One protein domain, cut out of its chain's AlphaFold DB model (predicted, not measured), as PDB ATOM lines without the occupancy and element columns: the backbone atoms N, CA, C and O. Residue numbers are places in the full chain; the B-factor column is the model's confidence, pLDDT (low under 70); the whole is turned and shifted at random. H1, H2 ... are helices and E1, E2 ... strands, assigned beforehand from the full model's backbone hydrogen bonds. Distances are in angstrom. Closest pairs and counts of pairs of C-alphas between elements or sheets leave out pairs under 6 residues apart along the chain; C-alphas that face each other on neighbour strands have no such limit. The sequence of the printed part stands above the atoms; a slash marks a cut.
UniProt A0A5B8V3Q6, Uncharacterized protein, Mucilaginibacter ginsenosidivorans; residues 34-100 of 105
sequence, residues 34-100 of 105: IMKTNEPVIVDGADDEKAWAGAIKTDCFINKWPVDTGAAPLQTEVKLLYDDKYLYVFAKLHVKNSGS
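Overview. This is residues 34 to 100 of the 105 residues of an uncharacterized protein of Mucilaginibacter ginsenosidivorans (UniProt A0A5B8V3Q6). Little regular structure is present: a long two-stranded hairpin, E1 and E2, has loop residues 35 to 36 and 57 to 58 paired alongside E1, with the one-turn helix H1 near E1. The printed part has 67 residues with H1, E1 and E2 in that order, a mixed class with 18 residues in named elements. The sheet, E1 - E2, is antiparallel. The whole is loose, radius of gyration of the C-alphas 14.6 A, spanning 40 by 29 by 18 A.

Arrangement. Residues 35 to 36 pair parallel with 81 to 82 of E1, residues 76 to 82. H1, residues 50 to 53, comes closest to E1 at the C-alphas of Trp 52 and Lys 79, 7.6 A. H1 is too short for an O i to N i+4 pair; its one O i to N i+3 pair is within range. Residues 57 to 58 pair antiparallel with 78 to 79. E1 and E2, residues 87 to 93, form an antiparallel hairpin at 166 degrees; N 79 and O 90 are within hydrogen-bond range at 2.9 A. H1 and E2 are apart.

Along the chain. H1 begins at C-alpha 50 (38.188, 54.456, -0.307). E1 spans 20.1 A and E2 19.4 A, ending at C-alpha 93 (20.813, 45.535, 7.596).

Size, cuts and confidence. The printed part has no cut. The link H1 to E1 is long, E1 to E2 tight. The model's pLDDT is under 70 at residues 63 to 73 and 97 to 100.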
ATOM      1  N   ILE A  34      25.398  53.000 -10.653       94.31
ATOM      2  CA  ILE A  34      26.559  52.391  -9.993       94.31
ATOM      3  C   ILE A  34      27.850  52.882 -10.650       94.31
ATOM      4  O   ILE A  34      27.850  53.235 -11.832       94.31
ATOM      5  N   MET A  35      28.939  52.947  -9.888       94.19
ATOM      6  CA  MET A  35      30.209  53.501 -10.367       94.19
ATOM      7  C   MET A  35      31.261  52.417 -10.563       94.19
ATOM      8  O   MET A  35      31.327  51.464  -9.784       94.19
ATOM      9  N   LYS A  36      32.110  52.612 -11.578       95.81
ATOM     10  CA  LYS A  36      33.322  51.816 -11.742       95.81
ATOM     11  C   LYS A  36      34.368  52.252 -10.711       95.81
ATOM     12  O   LYS A  36      34.557  53.452 -10.520       95.81
ATOM     13  N   THR A  37      35.064  51.303 -10.099       95.31
ATOM     14  CA  THR A  37      36.224  51.534  -9.233       95.31
ATOM     15  C   THR A  37      37.466  50.862  -9.816       95.31
ATOM     16  O   THR A  37      37.372  49.816 -10.453       95.31
ATOM     17  N   ASN A  38      38.627  51.481  -9.597       95.50
ATOM     18  CA  ASN A  38      39.943  50.869  -9.818       95.50
ATOM     19  C   ASN A  38      40.668  50.599  -8.486       95.50
ATOM     20  O   ASN A  38      41.773  50.063  -8.480       95.50
ATOM     21  N   GLU A  39      40.066  51.012  -7.369       95.00
ATOM     22  CA  GLU A  39      40.569  50.741  -6.027       95.00
ATOM     23  C   GLU A  39      40.213  49.301  -5.632       95.00
ATOM     24  O   GLU A  39      39.108  48.844  -5.958       95.00
ATOM     25  N   PRO A  40      41.103  48.588  -4.920       93.06
ATOM     26  CA  PRO A  40      40.810  47.250  -4.426       93.06
ATOM     27  C   PRO A  40      39.664  47.288  -3.407       93.06
ATOM     28  O   PRO A  40      39.585  48.197  -2.581       93.06
ATOM     29  N   VAL A  41      38.803  46.272  -3.455       94.19
ATOM     30  CA  VAL A  41      37.707  46.060  -2.500       94.19
ATOM     31  C   VAL A  41      37.940  44.727  -1.802       94.19
ATOM     32  O   VAL A  41      38.100  43.702  -2.474       94.19
ATOM     33  N   ILE A  42      37.975  44.730  -0.470       95.25
ATOM     34  CA  ILE A  42      38.116  43.515   0.330       95.25
ATOM     35  C   ILE A  42      36.711  43.081   0.758       95.25
ATOM     36  O   ILE A  42      35.876  43.884   1.150       95.25
ATOM     37  N   VAL A  43      36.402  41.790   0.632       94.19
ATOM     38  CA  VAL A  43      35.076  41.264   0.993       94.19
ATOM     39  C   VAL A  43      35.127  40.712   2.416       94.19
ATOM     40  O   VAL A  43      35.132  39.500   2.620       94.19
ATOM     41  N   ASP A  44      35.214  41.608   3.399       95.00
ATOM     42  CA  ASP A  44      35.266  41.282   4.835       95.00
ATOM     43  C   ASP A  44      34.029  41.755   5.627       95.00
ATOM     44  O   ASP A  44      33.861  41.405   6.796       95.00
ATOM     45  N   GLY A  45      33.126  42.495   4.977       93.38
ATOM     46  CA  GLY A  45      31.907  43.029   5.582       93.38
ATOM     47  C   GLY A  45      32.054  44.434   6.177       93.38
ATOM     48  O   GLY A  45      31.078  44.934   6.743       93.38
ATOM     49  N   ALA A  46      33.212  45.081   6.036       93.81
ATOM     50  CA  ALA A  46      33.398  46.500   6.317       93.81
ATOM     51  C   ALA A  46      33.095  47.370   5.077       93.81
ATOM     52  O   ALA A  46      33.014  46.879   3.952       93.81
ATOM     53  N   ASP A  47      32.847  48.668   5.297       92.94
ATOM     54  CA  ASP A  47      32.717  49.678   4.234       92.94
ATOM     55  C   ASP A  47      33.678  50.859   4.422       92.94
ATOM     56  O   ASP A  47      33.332  52.005   4.118       92.94
ATOM     57  N   ASP A  48      34.862  50.590   4.971       94.44
ATOM     58  CA  ASP A  48      35.868  51.593   5.328       94.44
ATOM     59  C   ASP A  48      36.863  51.901   4.196       94.44
ATOM     60  O   ASP A  48      37.638  52.862   4.287       94.44
ATOM     61  N   GLU A  49      36.812  51.162   3.084       94.50
ATOM     62  CA  GLU A  49      37.695  51.403   1.953       94.50
ATOM     63  C   GLU A  49      37.316  52.646   1.144       94.50
ATOM     64  O   GLU A  49      36.151  53.012   0.953       94.50
ATOM     65  N   LYS A  50      38.340  53.266   0.546       94.25
ATOM     66  CA  LYS A  50      38.188  54.456  -0.307       94.25
ATOM     67  C   LYS A  50      37.230  54.235  -1.477       94.25
ATOM     68  O   LYS A  50      36.543  55.177  -1.869       94.25
ATOM     69  N   ALA A  51      37.164  53.012  -2.008       93.94
ATOM     70  CA  ALA A  51      36.247  52.644  -3.081       93.94
ATOM     71  C   ALA A  51      34.786  52.983  -2.720       93.94
ATOM     72  O   ALA A  51      34.044  53.520  -3.546       93.94
ATOM     73  N   TRP A  52      34.389  52.747  -1.465       94.69
ATOM     74  CA  TRP A  52      33.021  52.949  -0.986       94.69
ATOM     75  C   TRP A  52      32.658  54.403  -0.706       94.69
ATOM     76  O   TRP A  52      31.469  54.722  -0.672       94.69
ATOM     77  N   ALA A  53      33.641  55.292  -0.539       90.88
ATOM     78  CA  ALA A  53      33.400  56.695  -0.199       90.88
ATOM     79  C   ALA A  53      32.581  57.435  -1.271       90.88
ATOM     80  O   ALA A  53      31.788  58.317  -0.947       90.88
ATOM     81  N   GLY A  54      32.748  57.063  -2.545       84.75
ATOM     82  CA  GLY A  54      31.988  57.633  -3.659       84.75
ATOM     83  C   GLY A  54      30.725  56.854  -4.038       84.75
ATOM     84  O   GLY A  54      29.959  57.320  -4.880       84.75
ATOM     85  N   ALA A  55      30.505  55.661  -3.477       90.88
ATOM     86  CA  ALA A  55      29.407  54.793  -3.887       90.88
ATOM     87  C   ALA A  55      28.048  55.403  -3.510       90.88
ATOM     88  O   ALA A  55      27.824  55.803  -2.365       90.88
ATOM     89  N   ILE A  56      27.112  55.426  -4.466       90.25
ATOM     90  CA  ILE A  56      25.745  55.875  -4.194       90.25
ATOM     91  C   ILE A  56      25.077  54.855  -3.273       90.25
ATOM     92  O   ILE A  56      24.996  53.666  -3.589       90.25
ATOM     93  N   LYS A  57      24.584  55.345  -2.137       90.94
ATOM     94  CA  LYS A  57      23.770  54.571  -1.206       90.94
ATOM     95  C   LYS A  57      22.319  54.592  -1.675       90.94
ATOM     96  O   LYS A  57      21.759  55.669  -1.863       90.94
ATOM     97  N   THR A  58      21.718  53.422  -1.838       89.50
ATOM     98  CA  THR A  58      20.268  53.279  -1.993       89.50
ATOM     99  C   THR A  58      19.653  52.747  -0.706       89.50
ATOM    100  O   THR A  58      20.227  51.897  -0.023       89.50
ATOM    101  N   ASP A  59      18.463  53.238  -0.401       81.19
ATOM    102  CA  ASP A  59      17.627  52.830   0.722       81.19
ATOM    103  C   ASP A  59      16.167  52.703   0.243       81.19
ATOM    104  O   ASP A  59      15.903  52.555  -0.957       81.19
ATOM    105  N   CYS A  60      15.202  52.725   1.166       70.50
ATOM    106  CA  CYS A  60      13.774  52.738   0.837       70.50
ATOM    107  C   CYS A  60      13.325  51.527  -0.001       70.50
ATOM    108  O   CYS A  60      12.578  51.651  -0.987       70.50
ATOM    109  N   PHE A  61      13.785  50.340   0.396       78.75
ATOM    110  CA  PHE A  61      13.243  49.080  -0.097       78.75
ATOM    111  C   PHE A  61      11.797  48.920   0.391       78.75
ATOM    112  O   PHE A  61      11.478  49.161   1.560       78.75
ATOM    113  N   ILE A  62      10.913  48.556  -0.534       72.31
ATOM    114  CA  ILE A  62       9.508  48.278  -0.237       72.31
ATOM    115  C   ILE A  62       9.377  46.845   0.267       72.31
ATOM    116  O   ILE A  62      10.083  45.948  -0.202       72.31
ATOM    117  N   ASN A  63       8.472  46.624   1.217       66.38
ATOM    118  CA  ASN A  63       8.127  45.265   1.606       66.38
ATOM    119  C   ASN A  63       7.474  44.548   0.421       66.38
ATOM    120  O   ASN A  63       6.589  45.101  -0.222       66.38
ATOM    121  N   LYS A  64       7.935  43.322   0.151       62.12
ATOM    122  CA  LYS A  64       7.389  42.432  -0.888       62.12
ATOM    123  C   LYS A  64       6.491  41.317  -0.313       62.12
ATOM    124  O   LYS A  64       6.024  40.440  -1.028       62.12
ATOM    125  N   TRP A  65       6.350  41.241   1.010       55.94
ATOM    126  CA  TRP A  65       5.493  40.257   1.680       55.94
ATOM    127  C   TRP A  65       5.335  40.629   3.161       55.94
ATOM    128  O   TRP A  65       6.305  41.137   3.732       55.94
ATOM    129  N   PRO A  66       4.193  40.383   3.840       55.25
ATOM    130  CA  PRO A  66       2.888  39.879   3.369       55.25
ATOM    131  C   PRO A  66       1.971  40.940   2.744       55.25
ATOM    132  O   PRO A  66       0.899  40.609   2.246       55.25
ATOM    133  N   VAL A  67       2.363  42.213   2.798       57.62
ATOM    134  CA  VAL A  67       1.623  43.318   2.188       57.62
ATOM    135  C   VAL A  67       2.615  44.112   1.346       57.62
ATOM    136  O   VAL A  67       3.565  44.668   1.895       57.62
ATOM    137  N   ASP A  68       2.391  44.167   0.032       58.25
ATOM    138  CA  ASP A  68       3.224  44.883  -0.956       58.25
ATOM    139  C   ASP A  68       3.016  46.405  -0.905       58.25
ATOM    140  O   ASP A  68       3.004  47.103  -1.918       58.25
ATOM    141  N   THR A  69       2.774  46.936   0.293       56.91
ATOM    142  CA  THR A  69       2.586  48.363   0.532       56.91
ATOM    143  C   THR A  69       3.298  48.775   1.816       56.91
ATOM    144  O   THR A  69       3.323  48.044   2.807       56.91
ATOM    145  N   GLY A  70       3.896  49.966   1.794       60.28
ATOM    146  CA  GLY A  70       4.616  50.535   2.933       60.28
ATOM    147  C   GLY A  70       6.127  50.270   2.937       60.28
ATOM    148  O   GLY A  70       6.648  49.370   2.273       60.28
ATOM    149  N   ALA A  71       6.845  51.111   3.681       61.44
ATOM    150  CA  ALA A  71       8.284  50.981   3.883       61.44
ATOM    151  C   ALA A  71       8.605  49.746   4.739       61.44
ATOM    152  O   ALA A  71       7.878  49.441   5.689       61.44
ATOM    153  N   ALA A  72       9.711  49.062   4.433       64.38
ATOM    154  CA  ALA A  72      10.169  47.940   5.244       64.38
ATOM    155  C   ALA A  72      10.428  48.387   6.702       64.38
ATOM    156  O   ALA A  72      11.087  49.404   6.930       64.38
ATOM    157  N   PRO A  73       9.937  47.658   7.723       67.75
ATOM    158  CA  PRO A  73      10.136  48.038   9.125       67.75
ATOM    159  C   PRO A  73      11.609  47.962   9.544       67.75
ATOM    160  O   PRO A  73      12.032  48.678  10.451       67.75
ATOM    161  N   LEU A  74      12.378  47.100   8.878       76.81
ATOM    162  CA  LEU A  74      13.826  47.030   8.968       76.81
ATOM    163  C   LEU A  74      14.394  47.741   7.745       76.81
ATOM    164  O   LEU A  74      14.162  47.324   6.613       76.81
ATOM    165  N   GLN A  75      15.083  48.851   7.984       81.19
ATOM    166  CA  GLN A  75      15.723  49.600   6.914       81.19
ATOM    167  C   GLN A  75      16.998  48.867   6.493       81.19
ATOM    168  O   GLN A  75      17.770  48.410   7.337       81.19
ATOM    169  N   THR A  76      17.208  48.763   5.186       87.50
ATOM    170  CA  THR A  76      18.423  48.201   4.599       87.50
ATOM    171  C   THR A  76      19.052  49.267   3.729       87.50
ATOM    172  O   THR A  76      18.377  49.866   2.891       87.50
ATOM    173  N   GLU A  77      20.343  49.485   3.920       92.25
ATOM    174  CA  GLU A  77      21.147  50.344   3.065       92.25
ATOM    175  C   GLU A  77      21.983  49.469   2.142       92.25
ATOM    176  O   GLU A  77      22.599  48.503   2.595       92.25
ATOM    177  N   VAL A  78      22.026  49.802   0.854       93.81
ATOM    178  CA  VAL A  78      22.843  49.070  -0.118       93.81
ATOM    179  C   VAL A  78      23.730  50.035  -0.895       93.81
ATOM    180  O   VAL A  78      23.282  51.098  -1.326       93.81
ATOM    181  N   LYS A  79      24.993  49.658  -1.089       95.06
ATOM    182  CA  LYS A  79      25.946  50.318  -1.989       95.06
ATOM    183  C   LYS A  79      26.378  49.321  -3.059       95.06
ATOM    184  O   LYS A  79      26.520  48.129  -2.782       95.06
ATOM    185  N   LEU A  80      26.594  49.812  -4.275       95.69
ATOM    186  CA  LEU A  80      27.073  48.998  -5.389       95.69
ATOM    187  C   LEU A  80      28.234  49.684  -6.106       95.69
ATOM    188  O   LEU A  80      28.200  50.892  -6.354       95.69
ATOM    189  N   LEU A  81      29.227  48.882  -6.475       96.19
ATOM    190  CA  LEU A  81      30.392  49.259  -7.273       96.19
ATOM    191  C   LEU A  81      30.705  48.139  -8.257       96.19
ATOM    192  O   LEU A  81      30.279  47.006  -8.060       96.19
ATOM    193  N   TYR A  82      31.479  48.423  -9.293       96.81
ATOM    194  CA  TYR A  82      32.002  47.376 -10.167       96.81
ATOM    195  C   TYR A  82      33.421  47.700 -10.628       96.81
ATOM    196  O   TYR A  82      33.818  48.860 -10.643       96.81
ATOM    197  N   ASP A  83      34.178  46.687 -11.024       96.38
ATOM    198  CA  ASP A  83      35.440  46.840 -11.749       96.38
ATOM    199  C   ASP A  83      35.380  46.039 -13.065       96.38
ATOM    200  O   ASP A  83      34.298  45.716 -13.556       96.38
ATOM    201  N   ASP A  84      36.524  45.753 -13.686       97.19
ATOM    202  CA  ASP A  84      36.571  44.978 -14.936       97.19
ATOM    203  C   ASP A  84      36.232  43.485 -14.769       97.19
ATOM    204  O   ASP A  84      36.070  42.776 -15.762       97.19
ATOM    205  N   LYS A  85      36.129  42.991 -13.532       96.69
ATOM    206  CA  LYS A  85      35.994  41.569 -13.213       96.69
ATOM    207  C   LYS A  85      34.776  41.248 -12.348       96.69
ATOM    208  O   LYS A  85      34.207  40.168 -12.503       96.69
ATOM    209  N   TYR A  86      34.374  42.147 -11.453       97.31
ATOM    210  CA  TYR A  86      33.367  41.889 -10.429       97.31
ATOM    211  C   TYR A  86      32.356  43.030 -10.276       97.31
ATOM    212  O   TYR A  86      32.658  44.208 -10.467       97.31
ATOM    213  N   LEU A  87      31.142  42.651  -9.867       96.50
ATOM    214  CA  LEU A  87      30.136  43.540  -9.292       96.50
ATOM    215  C   LEU A  87      30.162  43.355  -7.772       96.50
ATOM    216  O   LEU A  87      29.928  42.253  -7.278       96.50
ATOM    217  N   TYR A  88      30.408  44.435  -7.045       96.25
ATOM    218  CA  TYR A  88      30.421  44.464  -5.590       96.25
ATOM    219  C   TYR A  88      29.078  44.962  -5.068       96.25
ATOM    220  O   TYR A  88      28.551  45.981  -5.523       96.25
ATOM    221  N   VAL A  89      28.541  44.251  -4.080       95.81
ATOM    222  CA  VAL A  89      27.284  44.587  -3.413       95.81
ATOM    223  C   VAL A  89      27.538  44.598  -1.915       95.81
ATOM    224  O   VAL A  89      27.897  43.575  -1.340       95.81
ATOM    225  N   PHE A  90      27.330  45.750  -1.288       95.56
ATOM    226  CA  PHE A  90      27.425  45.912   0.156       95.56
ATOM    227  C   PHE A  90      26.039  46.207   0.716       95.56
ATOM    228  O   PHE A  90      25.390  47.145   0.256       95.56
ATOM    229  N   ALA A  91      25.589  45.429   1.700       93.88
ATOM    230  CA  ALA A  91      24.287  45.597   2.334       93.88
ATOM    231  C   ALA A  91      24.438  45.711   3.853       93.88
ATOM    232  O   ALA A  91      24.964  44.810   4.505       93.88
ATOM    233  N   LYS A  92      23.924  46.802   4.420       92.44
ATOM    234  CA  LYS A  92      23.866  47.051   5.861       92.44
ATOM    235  C   LYS A  92      22.417  46.910   6.316       92.44
ATOM    236  O   LYS A  92      21.550  47.677   5.900       92.44
ATOM    237  N   LEU A  93      22.152  45.885   7.124       90.19
ATOM    238  CA  LEU A  93      20.813  45.535   7.596       90.19
ATOM    239  C   LEU A  93      20.627  46.065   9.018       90.19
ATOM    240  O   LEU A  93      21.365  45.684   9.926       90.19
ATOM    241  N   HIS A  94      19.627  46.917   9.226       86.38
ATOM    242  CA  HIS A  94      19.311  47.434  10.553       86.38
ATOM    243  C   HIS A  94      18.265  46.557  11.240       86.38
ATOM    244  O   HIS A  94      17.228  46.239  10.663       86.38
ATOM    245  N   VAL A  95      18.504  46.210  12.507       81.12
ATOM    246  CA  VAL A  95      17.540  45.492  13.351       81.12
ATOM    247  C   VAL A  95      16.902  46.474  14.329       81.12
ATOM    248  O   VAL A  95      17.590  47.264  14.974       81.12
ATOM    249  N   LYS A  96      15.574  46.430  14.468       70.44
ATOM    250  CA  LYS A  96      14.862  47.195  15.496       70.44
ATOM    251  C   LYS A  96      14.966  46.438  16.820       70.44
ATOM    252  O   LYS A  96      14.436  45.339  16.903       70.44
ATOM    253  N   ASN A  97      15.673  47.031  17.786       62.94
ATOM    254  CA  ASN A  97      15.881  46.599  19.177       62.94
ATOM    255  C   ASN A  97      15.468  45.142  19.474       62.94
ATOM    256  O   ASN A  97      14.292  44.846  19.691       62.94
ATOM    257  N   SER A  98      16.446  44.238  19.462       56.94
ATOM    258  CA  SER A  98      16.274  42.816  19.748       56.94
ATOM    259  C   SER A  98      15.713  42.615  21.154       56.94
ATOM    260  O   SER A  98      16.447  42.701  22.140       56.94
ATOM    261  N   GLY A  99      14.416  42.343  21.271       53.56
ATOM    262  CA  GLY A  99      13.849  41.883  22.535       53.56
ATOM    263  C   GLY A  99      14.585  40.619  22.978       53.56
ATOM    264  O   GLY A  99      14.594  39.665  22.213       53.56
ATOM    265  N   SER A 100      15.247  40.680  24.140       55.56
ATOM    266  CA  SER A 100      15.751  39.620  25.050       55.56
ATOM    267  C   SER A 100      16.412  38.325  24.527       55.56
ATOM    268  O   SER A 100      16.930  37.568  25.339       55.56
TER     269      SER A 100